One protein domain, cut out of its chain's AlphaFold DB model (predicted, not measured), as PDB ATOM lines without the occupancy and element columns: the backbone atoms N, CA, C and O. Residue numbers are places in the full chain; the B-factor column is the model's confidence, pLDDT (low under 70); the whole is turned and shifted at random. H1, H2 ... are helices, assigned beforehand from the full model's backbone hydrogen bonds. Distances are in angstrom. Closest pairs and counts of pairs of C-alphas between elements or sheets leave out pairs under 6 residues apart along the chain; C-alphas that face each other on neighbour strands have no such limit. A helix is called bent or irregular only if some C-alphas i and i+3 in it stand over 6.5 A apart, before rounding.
ATOM      1  N   GLU A  14     -17.963  27.864 -30.310       87.44
ATOM      2  CA  GLU A  14     -18.847  27.496 -31.423       87.44
ATOM      3  C   GLU A  14     -18.271  27.855 -32.795       87.44
ATOM      4  O   GLU A  14     -18.683  27.275 -33.792       87.44
ATOM      5  N   ILE A  15     -17.329  28.799 -32.865       89.00
ATOM      6  CA  ILE A  15     -16.672  29.169 -34.121       89.00
ATOM      7  C   ILE A  15     -15.421  28.308 -34.319       89.00
ATOM      8  O   ILE A  15     -15.263  27.700 -35.377       89.00
ATOM      9  N   ALA A  16     -14.559  28.228 -33.302       92.12
ATOM     10  CA  ALA A  16     -13.276  27.533 -33.372       92.12
ATOM     11  C   ALA A  16     -13.436  26.016 -33.494       92.12
ATOM     12  O   ALA A  16     -12.785  25.396 -34.328       92.12
ATOM     13  N   PHE A  17     -14.334  25.416 -32.709       93.69
ATOM     14  CA  PHE A  17     -14.545  23.972 -32.720       93.69
ATOM     15  C   PHE A  17     -15.045  23.480 -34.078       93.69
ATOM     16  O   PHE A  17     -14.524  22.505 -34.606       93.69
ATOM     17  N   GLN A  18     -16.008  24.184 -34.674       92.19
ATOM     18  CA  GLN A  18     -16.513  23.825 -35.995       92.19
ATOM     19  C   GLN A  18     -15.455  24.038 -37.089       92.19
ATOM     20  O   GLN A  18     -15.343  23.187 -37.961       92.19
ATOM     21  N   ALA A  19     -14.644  25.103 -37.021       91.94
ATOM     22  CA  ALA A  19     -13.537  25.297 -37.964       91.94
ATOM     23  C   ALA A  19     -12.519  24.139 -37.900       91.94
ATOM     24  O   ALA A  19     -12.167  23.574 -38.930       91.94
ATOM     25  N   MET A  20     -12.126  23.713 -36.693       94.44
ATOM     26  CA  MET A  20     -11.246  22.548 -36.515       94.44
ATOM     27  C   MET A  20     -11.904  21.237 -36.964       94.44
ATOM     28  O   MET A  20     -11.223  20.345 -37.461       94.44
ATOM     29  N   LEU A  21     -13.222  21.100 -36.792       94.75
ATOM     30  CA  LEU A  21     -13.964  19.921 -37.239       94.75
ATOM     31  C   LEU A  21     -14.005  19.823 -38.771       94.75
ATOM     32  O   LEU A  21     -13.936  18.720 -39.310       94.75
ATOM     33  N   ASP A  22     -14.111  20.958 -39.460       92.38
ATOM     34  CA  ASP A  22     -14.051  21.013 -40.920       92.38
ATOM     35  C   ASP A  22     -12.630  20.682 -41.418       92.38
ATOM     36  O   ASP A  22     -12.486  19.815 -42.276       92.38
ATOM     37  N   GLU A  23     -11.579  21.225 -40.788       94.00
ATOM     38  CA  GLU A  23     -10.184  20.840 -41.081       94.00
ATOM     39  C   GLU A  23      -9.927  19.336 -40.841       94.00
ATOM     40  O   GLU A  23      -9.289  18.665 -41.653       94.00
ATOM     41  N   ALA A  24     -10.461  18.769 -39.753       96.56
ATOM     42  CA  ALA A  24     -10.361  17.339 -39.456       96.56
ATOM     43  C   ALA A  24     -11.033  16.465 -40.528       96.56
ATOM     44  O   ALA A  24     -10.507  15.403 -40.882       96.56
ATOM     45  N   ARG A  25     -12.174  16.922 -41.064       95.50
ATOM     46  CA  ARG A  25     -12.883  16.245 -42.155       95.50
ATOM     47  C   ARG A  25     -12.062  16.266 -43.438       95.50
ATOM     48  O   ARG A  25     -11.945  15.227 -44.083       95.50
ATOM     49  N   ASP A  26     -11.465  17.406 -43.769       95.81
ATOM     50  CA  ASP A  26     -10.620  17.561 -44.958       95.81
ATOM     51  C   ASP A  26      -9.349  16.700 -44.881       95.81
ATOM     52  O   ASP A  26      -8.871  16.191 -45.896       95.81
ATOM     53  N   LEU A  27      -8.839  16.461 -43.669       97.56
ATOM     54  CA  LEU A  27      -7.742  15.525 -43.401       97.56
ATOM     55  C   LEU A  27      -8.169  14.044 -43.408       97.56
ATOM     56  O   LEU A  27      -7.315  13.164 -43.291       97.56
ATOM     57  N   GLY A  28      -9.465  13.749 -43.541       97.38
ATOM     58  CA  GLY A  28      -9.993  12.386 -43.575       97.38
ATOM     59  C   GLY A  28      -9.988  11.675 -42.219       97.38
ATOM     60  O   GLY A  28      -9.925  10.446 -42.184       97.38
ATOM     61  N   LEU A  29     -10.033  12.413 -41.103       97.88
ATOM     62  CA  LEU A  29     -10.122  11.807 -39.771       97.88
ATOM     63  C   LEU A  29     -11.492  11.147 -39.563       97.88
ATOM     64  O   LEU A  29     -12.527  11.754 -39.842       97.88
ATOM     65  N   ASP A  30     -11.500   9.924 -39.030       97.00
ATOM     66  CA  ASP A  30     -12.719   9.172 -38.710       97.00
ATOM     67  C   ASP A  30     -13.333   9.670 -37.391       97.00
ATOM     68  O   ASP A  30     -13.047   9.164 -36.304       97.00
ATOM     69  N   LEU A  31     -14.126  10.738 -37.489       96.06
ATOM     70  CA  LEU A  31     -14.861  11.336 -36.377       96.06
ATOM     71  C   LEU A  31     -16.372  11.216 -36.615       96.06
ATOM     72  O   LEU A  31     -16.828  11.177 -37.759       96.06
ATOM     73  N   PRO A  32     -17.194  11.218 -35.555       94.81
ATOM     74  CA  PRO A  32     -18.635  11.037 -35.679       94.81
ATOM     75  C   PRO A  32     -19.350  12.337 -36.111       94.81
ATOM     76  O   PRO A  32     -20.179  12.871 -35.377       94.81
ATOM     77  N   TYR A  33     -19.046  12.849 -37.312       93.38
ATOM     78  CA  TYR A  33     -19.526  14.139 -37.845       93.38
ATOM     79  C   TYR A  33     -21.055  14.286 -37.880       93.38
ATOM     80  O   TYR A  33     -21.574  15.401 -37.858       93.38
ATOM     81  N   ASP A  34     -21.780  13.169 -37.925       92.75
ATOM     82  CA  ASP A  34     -23.237  13.142 -38.013       92.75
ATOM     83  C   ASP A  34     -23.972  13.292 -36.678       92.75
ATOM     84  O   ASP A  34     -25.209  13.357 -36.677       92.75
ATOM     85  N   LEU A  35     -23.247  13.371 -35.553       93.75
ATOM     86  CA  LEU A  35     -23.858  13.534 -34.235       93.75
ATOM     87  C   LEU A  35     -24.759  14.782 -34.184       93.75
ATOM     88  O   LEU A  35     -24.344  15.859 -34.624       93.75
ATOM     89  N   PRO A  36     -25.966  14.684 -33.586       92.81
ATOM     90  CA  PRO A  36     -26.908  15.804 -33.511       92.81
ATOM     91  C   PRO A  36     -26.306  17.086 -32.925       92.81
ATOM     92  O   PRO A  36     -26.536  18.173 -33.446       92.81
ATOM     93  N   PHE A  37     -25.473  16.948 -31.894       89.00
ATOM     94  CA  PHE A  37     -24.778  18.064 -31.253       89.00
ATOM     95  C   PHE A  37     -23.830  18.820 -32.202       89.00
ATOM     96  O   PHE A  37     -23.776  20.046 -32.173       89.00
ATOM     97  N   LEU A  38     -23.119  18.116 -33.091       91.25
ATOM     98  CA  LEU A  38     -22.216  18.753 -34.057       91.25
ATOM     99  C   LEU A  38     -23.003  19.540 -35.112       91.25
ATOM    100  O   LEU A  38     -22.611  20.642 -35.493       91.25
ATOM    101  N   LYS A  39     -24.167  19.020 -35.524       89.12
ATOM    102  CA  LYS A  39     -25.094  19.737 -36.412       89.12
ATOM    103  C   LYS A  39     -25.624  21.010 -35.748       89.12
ATOM    104  O   LYS A  39     -25.705  22.048 -36.399       89.12
ATOM    105  N   GLU A  40     -25.932  20.953 -34.452       90.06
ATOM    106  CA  GLU A  40     -26.354  22.123 -33.678       90.06
ATOM    107  C   GLU A  40     -25.247  23.187 -33.585       90.06
ATOM    108  O   GLU A  40     -25.503  24.362 -33.859       90.06
ATOM    109  N   ILE A  41     -24.005  22.795 -33.268       88.88
ATOM    110  CA  ILE A  41     -22.870  23.731 -33.221       88.88
ATOM    111  C   ILE A  41     -22.644  24.392 -34.580       88.88
ATOM    112  O   ILE A  41     -22.469  25.610 -34.635       88.88
ATOM    113  N   SER A  42     -22.699  23.629 -35.670       88.56
ATOM    114  CA  SER A  42     -22.546  24.173 -37.021       88.56
ATOM    115  C   SER A  42     -23.589  25.261 -37.321       88.56
ATOM    116  O   SER A  42     -23.244  26.377 -37.721       88.56
ATOM    117  N   GLN A  43     -24.861  25.013 -36.989       89.19
ATOM    118  CA  GLN A  43     -25.926  26.014 -37.128       89.19
ATOM    119  C   GLN A  43     -25.693  27.253 -36.250       89.19
ATOM    120  O   GLN A  43     -26.002  28.379 -36.655       89.19
ATOM    121  N   LEU A  44     -25.156  27.077 -35.037       87.19
ATOM    122  CA  LEU A  44     -24.783  28.191 -34.166       87.19
ATOM    123  C   LEU A  44     -23.625  29.006 -34.753       87.19
ATOM    124  O   LEU A  44     -23.697  30.238 -34.715       87.19
ATOM    125  N   ARG A  45     -22.605  28.362 -35.338       88.44
ATOM    126  CA  ARG A  45     -21.509  29.047 -36.043       88.44
ATOM    127  C   ARG A  45     -22.047  29.912 -37.168       88.44
ATOM    128  O   ARG A  45     -21.729  31.096 -37.210       88.44
ATOM    129  N   GLU A  46     -22.891  29.362 -38.039       87.62
ATOM    130  CA  GLU A  46     -23.456  30.117 -39.163       87.62
ATOM    131  C   GLU A  46     -24.230  31.353 -38.695       87.62
ATOM    132  O   GLU A  46     -24.073  32.444 -39.248       87.62
ATOM    133  N   LYS A  47     -25.047  31.203 -37.643       87.81
ATOM    134  CA  LYS A  47     -25.772  32.324 -37.032       87.81
ATOM    135  C   LYS A  47     -24.817  33.369 -36.456       87.81
ATOM    136  O   LYS A  47     -25.083  34.559 -36.605       87.81
ATOM    137  N   LYS A  48     -23.725  32.951 -35.804       85.75
ATOM    138  CA  LYS A  48     -22.715  33.869 -35.256       85.75
ATOM    139  C   LYS A  48     -21.966  34.599 -36.368       85.75
ATOM    140  O   LYS A  48     -21.924  35.821 -36.323       85.75
ATOM    141  N   ILE A  49     -21.473  33.899 -37.391       85.12
ATOM    142  CA  ILE A  49     -20.740  34.503 -38.518       85.12
ATOM    143  C   ILE A  49     -21.598  35.531 -39.259       85.12
ATOM    144  O   ILE A  49     -21.122  36.627 -39.527       85.12
ATOM    145  N   LYS A  50     -22.882  35.248 -39.513       87.62
ATOM    146  CA  LYS A  50     -23.799  36.214 -40.155       87.62
ATOM    147  C   LYS A  50     -24.000  37.504 -39.351       87.62
ATOM    148  O   LYS A  50     -24.401  38.513 -39.917       87.62
ATOM    149  N   ARG A  51     -23.757  37.469 -38.037       85.50
ATOM    150  CA  ARG A  51     -23.843  38.634 -37.146       85.50
ATOM    151  C   ARG A  51     -22.519  39.376 -37.006       85.50
ATOM    152  O   ARG A  51     -22.512  40.445 -36.405       85.50
ATOM    153  N   ILE A  52     -21.419  38.819 -37.509       83.69
ATOM    154  CA  ILE A  52     -20.118  39.471 -37.453       83.69
ATOM    155  C   ILE A  52     -20.129  40.655 -38.428       83.69
ATOM    156  O   ILE A  52     -20.326  40.454 -39.629       83.69
ATOM    157  N   PRO A  53     -19.882  41.885 -37.955       85.00
ATOM    158  CA  PRO A  53     -19.750  43.032 -38.836       85.00
ATOM    159  C   PRO A  53     -18.381  42.977 -39.534       85.00
ATOM    160  O   PRO A  53     -17.392  43.507 -39.029       85.00
ATOM    161  N   ILE A  54     -18.314  42.302 -40.689       83.12
ATOM    162  CA  ILE A  54     -17.057  42.024 -41.411       83.12
ATOM    163  C   ILE A  54     -16.275  43.315 -41.692       83.12
ATOM    164  O   ILE A  54     -15.066  43.346 -41.489       83.12
ATOM    165  N   GLU A  55     -16.937  44.399 -42.100       82.19
ATOM    166  CA  GLU A  55     -16.256  45.678 -42.359       82.19
ATOM    167  C   GLU A  55     -15.623  46.276 -41.091       82.19
ATOM    168  O   GLU A  55     -14.494  46.772 -41.124       82.19
ATOM    169  N   VAL A  56     -16.315  46.171 -39.953       85.19
ATOM    170  CA  VAL A  56     -15.841  46.672 -38.655       85.19
ATOM    171  C   VAL A  56     -14.640  45.856 -38.175       85.19
ATOM    172  O   VAL A  56     -13.652  46.446 -37.745       85.19
ATOM    173  N   MET A  57     -14.667  44.524 -38.333       86.06
ATOM    174  CA  MET A  57     -13.555  43.633 -37.955       86.06
ATOM    175  C   MET A  57     -12.216  44.045 -38.591       86.06
ATOM    176  O   MET A  57     -11.168  43.866 -37.980       86.06
ATOM    177  N   HIS A  58     -12.246  44.593 -39.808       90.69
ATOM    178  CA  HIS A  58     -11.050  44.985 -40.563       90.69
ATOM    179  C   HIS A  58     -10.634  46.446 -40.363       90.69
ATOM    180  O   HIS A  58      -9.566  46.842 -40.834       90.69
ATOM    181  N   SER A  59     -11.464  47.240 -39.685       88.62
ATOM    182  CA  SER A  59     -11.285  48.691 -39.563       88.62
ATOM    183  C   SER A  59     -10.927  49.128 -38.147       88.62
ATOM    184  O   SER A  59     -10.224  50.122 -37.975       88.62
ATOM    185  N   VAL A  60     -11.396  48.399 -37.132       90.31
ATOM    186  CA  VAL A  60     -11.172  48.723 -35.720       90.31
ATOM    187  C   VAL A  60     -10.821  47.473 -34.923       90.31
ATOM    188  O   VAL A  60     -11.224  46.359 -35.255       90.31
ATOM    189  N   GLN A  61     -10.056  47.660 -33.849       90.69
ATOM    190  CA  GLN A  61      -9.715  46.577 -32.933       90.69
ATOM    191  C   GLN A  61     -10.975  46.118 -32.188       90.69
ATOM    192  O   GLN A  61     -11.646  46.913 -31.537       90.69
ATOM    193  N   THR A  62     -11.300  44.830 -32.310       91.75
ATOM    194  CA  THR A  62     -12.433  44.172 -31.636       91.75
ATOM    195  C   THR A  62     -11.978  42.843 -31.037       91.75
ATOM    196  O   THR A  62     -10.929  42.312 -31.419       91.75
ATOM    197  N   THR A  63     -12.771  42.258 -30.135       91.69
ATOM    198  CA  THR A  63     -12.443  40.945 -29.552       91.69
ATOM    199  C   THR A  63     -12.403  39.820 -30.587       91.69
ATOM    200  O   THR A  63     -11.824  38.773 -30.328       91.69
ATOM    201  N   LEU A  64     -12.926  40.029 -31.802       91.69
ATOM    202  CA  LEU A  64     -12.828  39.066 -32.904       91.69
ATOM    203  C   LEU A  64     -11.375  38.783 -33.310       91.69
ATOM    204  O   LEU A  64     -11.078  37.676 -33.758       91.69
ATOM    205  N   LEU A  65     -10.460  39.737 -33.087       94.19
ATOM    206  CA  LEU A  65      -9.017  39.532 -33.262       94.19
ATOM    207  C   LEU A  65      -8.478  38.414 -32.366       94.19
ATOM    208  O   LEU A  65      -7.457  37.806 -32.686       94.19
ATOM    209  N   TYR A  66      -9.171  38.124 -31.265       94.69
ATOM    210  CA  TYR A  66      -8.820  37.032 -30.384       94.69
ATOM    211  C   TYR A  66      -8.967  35.685 -31.070       94.69
ATOM    212  O   TYR A  66      -8.178  34.824 -30.750       94.69
ATOM    213  N   SER A  67      -9.904  35.478 -32.003       94.38
ATOM    214  CA  SER A  67     -10.256  34.152 -32.554       94.38
ATOM    215  C   SER A  67     -10.083  34.058 -34.079       94.38
ATOM    216  O   SER A  67     -10.892  33.428 -34.764       94.38
ATOM    217  N   LEU A  68      -9.043  34.694 -34.631       95.19
ATOM    218  CA  LEU A  68      -8.795  34.727 -36.080       95.19
ATOM    219  C   LEU A  68      -8.570  33.342 -36.701       95.19
ATOM    220  O   LEU A  68      -8.899  33.143 -37.869       95.19
ATOM    221  N   GLU A  69      -8.064  32.371 -35.937       95.12
ATOM    222  CA  GLU A  69      -7.892  30.990 -36.403       95.12
ATOM    223  C   GLU A  69      -9.215  30.333 -36.812       95.12
ATOM    224  O   GLU A  69      -9.230  29.456 -37.669       95.12
ATOM    225  N   ALA A  70     -10.330  30.806 -36.251       91.62
ATOM    226  CA  ALA A  70     -11.667  30.287 -36.502       91.62
ATOM    227  C   ALA A  70     -12.410  31.026 -37.635       91.62
ATOM    228  O   ALA A  70     -13.510  30.631 -38.030       91.62
ATOM    229  N   LEU A  71     -11.831  32.127 -38.126       91.56
ATOM    230  CA  LEU A  71     -12.454  33.073 -39.057       91.56
ATOM    231  C   LEU A  71     -11.665  33.209 -40.367       91.56
ATOM    232  O   LEU A  71     -11.868  34.165 -41.111       91.56
ATOM    233  N   GLN A  72     -10.787  32.250 -40.666       92.12
ATOM    234  CA  GLN A  72      -9.875  32.304 -41.814       92.12
ATOM    235  C   GLN A  72     -10.583  32.568 -43.154       92.12
ATOM    236  O   GLN A  72     -10.015  33.247 -44.006       92.12
ATOM    237  N   ASP A  73     -11.820  32.090 -43.318       88.00
ATOM    238  CA  ASP A  73     -12.600  32.207 -44.561       88.00
ATOM    239  C   ASP A  73     -13.105  33.629 -44.847       88.00
ATOM    240  O   ASP A  73     -13.411  33.967 -45.989       88.00
ATOM    241  N   VAL A  74     -13.236  34.465 -43.811       88.50
ATOM    242  CA  VAL A  74     -13.830  35.813 -43.909       88.50
ATOM    243  C   VAL A  74     -12.816  36.930 -43.670       88.50
ATOM    244  O   VAL A  74     -13.150  38.108 -43.807       88.50
ATOM    245  N   VAL A  75     -11.583  36.575 -43.301       92.38
ATOM    246  CA  VAL A  75     -10.527  37.522 -42.943       92.38
ATOM    247  C   VAL A  75      -9.749  37.993 -44.175       92.38
ATOM    248  O   VAL A  75      -9.202  37.212 -44.949       92.38
ATOM    249  N   GLN A  76      -9.613  39.312 -44.296       93.44
ATOM    250  CA  GLN A  76      -8.718  40.001 -45.218       93.44
ATOM    251  C   GLN A  76      -7.404  40.320 -44.496       93.44
ATOM    252  O   GLN A  76      -7.277  41.327 -43.792       93.44
ATOM    253  N   TRP A  77      -6.412  39.447 -44.672       94.81
ATOM    254  CA  TRP A  77      -5.166  39.455 -43.897       94.81
ATOM    255  C   TRP A  77      -4.404  40.787 -43.944       94.81
ATOM    256  O   TRP A  77      -3.916  41.249 -42.915       94.81
ATOM    257  N   GLU A  78      -4.353  41.450 -45.102       92.81
ATOM    258  CA  GLU A  78      -3.679  42.749 -45.256       92.81
ATOM    259  C   GLU A  78      -4.298  43.855 -44.390       92.81
ATOM    260  O   GLU A  78      -3.593  44.736 -43.894       92.81
ATOM    261  N   ASN A  79      -5.616  43.805 -44.183       93.62
ATOM    262  CA  ASN A  79      -6.317  44.772 -43.349       93.62
ATOM    263  C   ASN A  79      -6.161  44.442 -41.865       93.62
ATOM    264  O   ASN A  79      -5.870  45.342 -41.080       93.62
ATOM    265  N   ILE A  80      -6.245  43.161 -41.494       94.56
ATOM    266  CA  ILE A  80      -6.036  42.723 -40.107       94.56
ATOM    267  C   ILE A  80      -4.643  43.103 -39.591       94.56
ATOM    268  O   ILE A  80      -4.529  43.537 -38.449       94.56
ATOM    269  N   LEU A  81      -3.592  43.055 -40.418       96.31
ATOM    270  CA  LEU A  81      -2.240  43.473 -40.012       96.31
ATOM    271  C   LEU A  81      -2.156  44.918 -39.487       96.31
ATOM    272  O   LEU A  81      -1.265  45.222 -38.695       96.31
ATOM    273  N   LYS A  82      -3.082  45.804 -39.877       95.69
ATOM    274  CA  LYS A  82      -3.150  47.191 -39.381       95.69
ATOM    275  C   LYS A  82      -3.635  47.276 -37.930       95.69
ATOM    276  O   LYS A  82      -3.426  48.295 -37.281       95.69
ATOM    277  N   LEU A  83      -4.269  46.215 -37.433       95.88
ATOM    278  CA  LEU A  83      -4.879  46.120 -36.107       95.88
ATOM    279  C   LEU A  83      -4.007  45.335 -35.111       95.88
ATOM    280  O   LEU A  83      -4.429  45.105 -33.978       95.88
ATOM    281  N   GLN A  84      -2.804  44.924 -35.530       97.00
ATOM    282  CA  GLN A  84      -1.843  44.169 -34.724       97.00
ATOM    283  C   GLN A  84      -1.475  44.918 -33.432       97.00
ATOM    284  O   GLN A  84      -1.234  46.129 -33.443       97.00
ATOM    285  N   SER A  85      -1.389  44.187 -32.319       96.25
ATOM    286  CA  SER A  85      -0.923  44.717 -31.037       96.25
ATOM    287  C   SER A  85       0.542  45.158 -31.111       96.25
ATOM    288  O   SER A  85       1.317  44.723 -31.970       96.25
ATOM    289  N   ARG A  86       0.960  46.021 -30.179       95.00
ATOM    290  CA  ARG A  86       2.334  46.559 -30.154       95.00
ATOM    291  C   ARG A  86       3.399  45.476 -29.996       95.00
ATOM    292  O   ARG A  86       4.471  45.600 -30.586       95.00
ATOM    293  N   ASP A  87       3.083  44.427 -29.247       96.06
ATOM    294  CA  ASP A  87       3.944  43.266 -29.010       96.06
ATOM    295  C   ASP A  87       4.007  42.281 -30.192       96.06
ATOM    296  O   ASP A  87       4.742  41.300 -30.131       96.06
ATOM    297  N   GLY A  88       3.266  42.544 -31.275       97.25
ATOM    298  CA  GLY A  88       3.198  41.689 -32.458       97.25
ATOM    299  C   GLY A  88       2.091  40.636 -32.419       97.25
ATOM    300  O   GLY A  88       1.894  39.939 -33.416       97.25
ATOM    301  N   SER A  89       1.346  40.534 -31.319       98.06
ATOM    302  CA  SER A  89       0.221  39.608 -31.200       98.06
ATOM    303  C   SER A  89      -1.052  40.112 -31.882       98.06
ATOM    304  O   SER A  89      -1.193  41.288 -32.229       98.06
ATOM    305  N   PHE A  90      -2.017  39.206 -32.015       97.38
ATOM    306  CA  PHE A  90      -3.423  39.533 -32.222       97.38
ATOM    307  C   PHE A  90      -4.193  39.292 -30.930       97.38
ATOM    308  O   PHE A  90      -4.424  38.152 -30.527       97.38
ATOM    309  N   LEU A  91      -4.519  40.399 -30.255       95.88
ATOM    310  CA  LEU A  91      -5.225  40.440 -28.974       95.88
ATOM    311  C   LEU A  91      -4.665  39.463 -27.931       95.88
ATOM    312  O   LEU A  91      -5.417  38.748 -27.273       95.88
ATOM    313  N   SER A  92      -3.335  39.409 -27.794       96.50
ATOM    314  CA  SER A  92      -2.600  38.525 -26.876       96.50
ATOM    315  C   SER A  92      -2.743  37.020 -27.137       96.50
ATOM    316  O   SER A  92      -2.203  36.232 -26.367       96.50
ATOM    317  N   SER A  93      -3.428  36.581 -28.201       97.56
ATOM    318  CA  SER A  93      -3.660  35.156 -28.448       97.56
ATOM    319  C   SER A  93      -2.563  34.514 -29.307       97.56
ATOM    320  O   SER A  93      -2.392  34.898 -30.472       97.56
ATOM    321  N   PRO A  94      -1.859  33.477 -28.807       97.88
ATOM    322  CA  PRO A  94      -0.893  32.737 -29.613       97.88
ATOM    323  C   PRO A  94      -1.512  32.009 -30.806       97.88
ATOM    324  O   PRO A  94      -0.926  32.059 -31.883       97.88
ATOM    325  N   SER A  95      -2.699  31.402 -30.677       97.69
ATOM    326  CA  SER A  95      -3.325  30.684 -31.802       97.69
ATOM    327  C   SER A  95      -3.751  31.627 -32.934       97.69
ATOM    328  O   SER A  95      -3.448  31.361 -34.098       97.69
ATOM    329  N   ALA A  96      -4.350  32.779 -32.607       97.62
ATOM    330  CA  ALA A  96      -4.689  33.794 -33.608       97.62
ATOM    331  C   ALA A  96      -3.426  34.376 -34.265       97.62
ATOM    332  O   ALA A  96      -3.362  34.564 -35.478       97.62
ATOM    333  N   THR A  97      -2.374  34.611 -33.478       98.38
ATOM    334  CA  THR A  97      -1.105  35.131 -34.009       98.38
ATOM    335  C   THR A  97      -0.397  34.110 -34.904       98.38
ATOM    336  O   THR A  97       0.170  34.481 -35.933       98.38
ATOM    337  N   ALA A  98      -0.472  32.820 -34.565       98.38
ATOM    338  CA  ALA A  98       0.074  31.735 -35.373       98.38
ATOM    339  C   ALA A  98      -0.598  31.656 -36.747       98.38
ATOM    340  O   ALA A  98       0.109  31.587 -37.753       98.38
ATOM    341  N   VAL A  99      -1.933  31.740 -36.822       97.75
ATOM    342  CA  VAL A  99      -2.616  31.717 -38.124       97.75
ATOM    343  C   VAL A  99      -2.245  32.925 -38.977       97.75
ATOM    344  O   VAL A  99      -1.951  32.768 -40.161       97.75
ATOM    345  N   VAL A 100      -2.152  34.121 -38.383       98.19
ATOM    346  CA  VAL A 100      -1.759  35.314 -39.138       98.19
ATOM    347  C   VAL A 100      -0.325  35.177 -39.644       98.19
ATOM    348  O   VAL A 100      -0.064  35.492 -40.805       98.19
ATOM    349  N   TYR A 101       0.597  34.643 -38.838       98.44
ATOM    350  CA  TYR A 101       1.953  34.345 -39.300       98.44
ATOM    351  C   TYR A 101       1.952  33.359 -40.475       98.44
ATOM    352  O   TYR A 101       2.566  33.649 -41.500       98.44
ATOM    353  N   MET A 102       1.220  32.246 -40.373       98.00
ATOM    354  CA  MET A 102       1.139  31.242 -41.441       98.00
ATOM    355  C   MET A 102       0.596  31.818 -42.757       98.00
ATOM    356  O   MET A 102       1.051  31.423 -43.826       98.00
ATOM    357  N   LYS A 103      -0.350  32.764 -42.695       97.50
ATOM    358  CA  LYS A 103      -0.969  33.370 -43.887       97.50
ATOM    359  C   LYS A 103      -0.188  34.554 -44.463       97.50
ATOM    360  O   LYS A 103      -0.367  34.868 -45.633       97.50
ATOM    361  N   THR A 104       0.649  35.228 -43.667       97.69
ATOM    362  CA  THR A 104       1.258  36.518 -44.062       97.69
ATOM    363  C   THR A 104       2.783  36.569 -43.991       97.69
ATOM    364  O   THR A 104       3.385  37.478 -44.555       97.69
ATOM    365  N   GLY A 105       3.430  35.659 -43.258       97.94
ATOM    366  CA  GLY A 105       4.865  35.730 -42.968       97.94
ATOM    367  C   GLY A 105       5.278  36.950 -42.129       97.94
ATOM    368  O   GLY A 105       6.454  37.318 -42.113       97.94
ATOM    369  N   ASN A 106       4.336  37.614 -41.447       98.44
ATOM    370  CA  ASN A 106       4.610  38.826 -40.678       98.44
ATOM    371  C   ASN A 106       5.636  38.568 -39.554       98.44
ATOM    372  O   ASN A 106       5.392  37.798 -38.627       98.44
ATOM    373  N   LYS A 107       6.778  39.267 -39.610       98.50
ATOM    374  CA  LYS A 107       7.893  39.066 -38.669       98.50
ATOM    375  C   LYS A 107       7.533  39.371 -37.214       98.50
ATOM    376  O   LYS A 107       7.967  38.640 -36.338       98.50
ATOM    377  N   LYS A 108       6.691  40.378 -36.955       98.38
ATOM    378  CA  LYS A 108       6.267  40.709 -35.585       98.38
ATOM    379  C   LYS A 108       5.423  39.597 -34.956       98.38
ATOM    380  O   LYS A 108       5.559  39.342 -33.765       98.38
ATOM    381  N   CYS A 109       4.606  38.898 -35.752       98.69
ATOM    382  CA  CYS A 109       3.902  37.704 -35.278       98.69
ATOM    383  C   CYS A 109       4.905  36.623 -34.851       98.69
ATOM    384  O   CYS A 109       4.765  36.037 -33.782       98.69
ATOM    385  N   LEU A 110       5.943  36.387 -35.662       98.62
ATOM    386  CA  LEU A 110       6.994  35.425 -35.329       98.62
ATOM    387  C   LEU A 110       7.784  35.838 -34.082       98.62
ATOM    388  O   LEU A 110       8.098  34.977 -33.264       98.62
ATOM    389  N   ASP A 111       8.083  37.126 -33.912       98.56
ATOM    390  CA  ASP A 111       8.769  37.648 -32.726       98.56
ATOM    391  C   ASP A 111       7.947  37.389 -31.456       98.56
ATOM    392  O   ASP A 111       8.486  36.878 -30.469       98.56
ATOM    393  N   PHE A 112       6.634  37.649 -31.501       98.56
ATOM    394  CA  PHE A 112       5.709  37.324 -30.414       98.56
ATOM    395  C   PHE A 112       5.696  35.821 -30.106       98.56
ATOM    396  O   PHE A 112       5.913  35.420 -28.964       98.56
ATOM    397  N   LEU A 113       5.508  34.965 -31.114       98.56
ATOM    398  CA  LEU A 113       5.465  33.507 -30.927       98.56
ATOM    399  C   LEU A 113       6.798  32.961 -30.399       98.56
ATOM    400  O   LEU A 113       6.823  32.115 -29.508       98.56
ATOM    401  N   THR A 114       7.918  33.493 -30.890       98.31
ATOM    402  CA  THR A 114       9.259  33.153 -30.401       98.31
ATOM    403  C   THR A 114       9.423  33.564 -28.942       98.31
ATOM    404  O   THR A 114      10.022  32.831 -28.157       98.31
ATOM    405  N   PHE A 115       8.890  34.722 -28.552       97.94
ATOM    406  CA  PHE A 115       8.871  35.151 -27.159       97.94
ATOM    407  C   PHE A 115       8.047  34.203 -26.275       97.94
ATOM    408  O   PHE A 115       8.522  33.836 -25.198       97.94
ATOM    409  N   ILE A 116       6.882  33.736 -26.738       98.19
ATOM    410  CA  ILE A 116       6.073  32.730 -26.029       98.19
ATOM    411  C   ILE A 116       6.866  31.434 -25.827       98.19
ATOM    412  O   ILE A 116       7.037  31.001 -24.689       98.19
ATOM    413  N   VAL A 117       7.443  30.868 -26.890       97.12
ATOM    414  CA  VAL A 117       8.258  29.640 -26.816       97.12
ATOM    415  C   VAL A 117       9.464  29.825 -25.889       97.12
ATOM    416  O   VAL A 117       9.748  28.974 -25.055       97.12
ATOM    417  N   ARG A 118      10.154  30.971 -25.938       97.94
ATOM    418  CA  ARG A 118      11.262  31.263 -25.005       97.94
ATOM    419  C   ARG A 118      10.811  31.319 -23.545       97.94
ATOM    420  O   ARG A 118      11.592  30.982 -22.660       97.94
ATOM    421  N   ARG A 119       9.587  31.783 -23.283       97.00
ATOM    422  CA  ARG A 119       9.051  31.976 -21.930       97.00
ATOM    423  C   ARG A 119       8.457  30.702 -21.328       97.00
ATOM    424  O   ARG A 119       8.544  30.536 -20.109       97.00
ATOM    425  N   PHE A 120       7.826  29.869 -22.150       97.00
ATOM    426  CA  PHE A 120       7.051  28.700 -21.725       97.00
ATOM    427  C   PHE A 120       7.668  27.366 -22.166       97.00
ATOM    428  O   PHE A 120       7.269  26.317 -21.676       97.00
ATOM    429  N   GLY A 121       8.690  27.392 -23.020       96.75
ATOM    430  CA  GLY A 121       9.367  26.199 -23.511       96.75
ATOM    431  C   GLY A 121       8.593  25.554 -24.653       96.75
ATOM    432  O   GLY A 121       8.659  26.012 -25.789       96.75
TER     433      GLY A 121
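Overview. This is residues 14 to 121 of the 350 residues of the protein "Terpene_synth domain-containing protein" of Amborella trichopoda (UniProt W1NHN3). Two small groups of helices stand next to each other: in one, the first residues of H1, 14 to 18, meet H2 part way along its length, and the rest of H1 slants away from it; in the other, H6 lies between H4 and H7, and H6 and H7 fold back on each other as a hairpin. The groups are joined where residues 15 to 20 of H1 pack on H4, and by the chain passing from H2 through the short H3 to H4. The printed part has 108 residues with seven named helices, H1 to H7 in order, and no named strand; the class is all helix. It is only just compact, close to loose, with a radius of gyration of the C-alphas of 15.2 A and spans of 42 by 35 by 19 A.

Along the chain. H1, residues 14 to 26, begins with C-alpha 14 at (-18.847, 27.496, -31.423) and is 18.7 A long. H2, residues 36 to 51, is the longest at 23.3 A. H3, residues 54 to 57, measures 5.2 A. H4, residues 63 to 70, measures 12.7 A and is irregular: C-alphas 66 and 69 are 8.6 A apart. H5, residues 77 to 83, measures 10.3 A. H6, residues 94 to 104, is 15.1 A long and begins with C-alpha 94 at (-0.893, 32.737, -29.613). H7, residues 107 to 120, is 19.9 A long and ends with C-alpha 120 at (7.051, 28.700, -21.725).

Arrangement. H6 is the hub, touching three helices. H6 and H7 form a helical hairpin at a shallow tilt of 32 degrees, opposite ways; their closest C-alphas, Tyr 101 and Cys 109, are 5.6 A apart. H4 touches H6 at a steep tilt of 66 degrees, the closest C-alphas being Leu 68 and Ala 96 at 4.9 A. H5 and H6 only just touch, with 3 pairs of C-alphas within 8 A, the closest Trp 77 and Thr 104 at 7.1 A. H1 touches H4 with residues 15 to 20 alone, at a shallow tilt of 16 degrees, the same way; the closest C-alphas, Ala 16 and Ala 70, are 4.5 A apart. H1 touches H2 with residues 14 to 18 alone, at a steep tilt of 63 degrees, opposite ways; the closest C-alphas are Ile 15 and Arg 45 at 5.2 A. H3 touches no helix but is close to H4, not clearly touching, with C-alphas 57 and 64 at 6.8 A. H2 and H6 are among the pairs that are apart. In H6 and H7 every O i to N i+4 pair is within hydrogen-bond range, against 8 of 9 in H1, 11 of 12 in H2, 0 of 4 in H4 and 1 of 3 in H5, while H3 is too short for such a pair; O i to N i+3 pairs are within range in 3 of 5 cases in H4 and 3 of 4 in H5.

Size, cuts and confidence. The two C-alphas farthest apart, Asp 34 and Arg 86, are 42.8 A apart. The printed part has no cut. The links H2 to H3, H3 to H4 and H6 to H7 are tight, the other three are short, and no link is long. The mean pLDDT of the printed part is 93.6, and no printed residue is under 70.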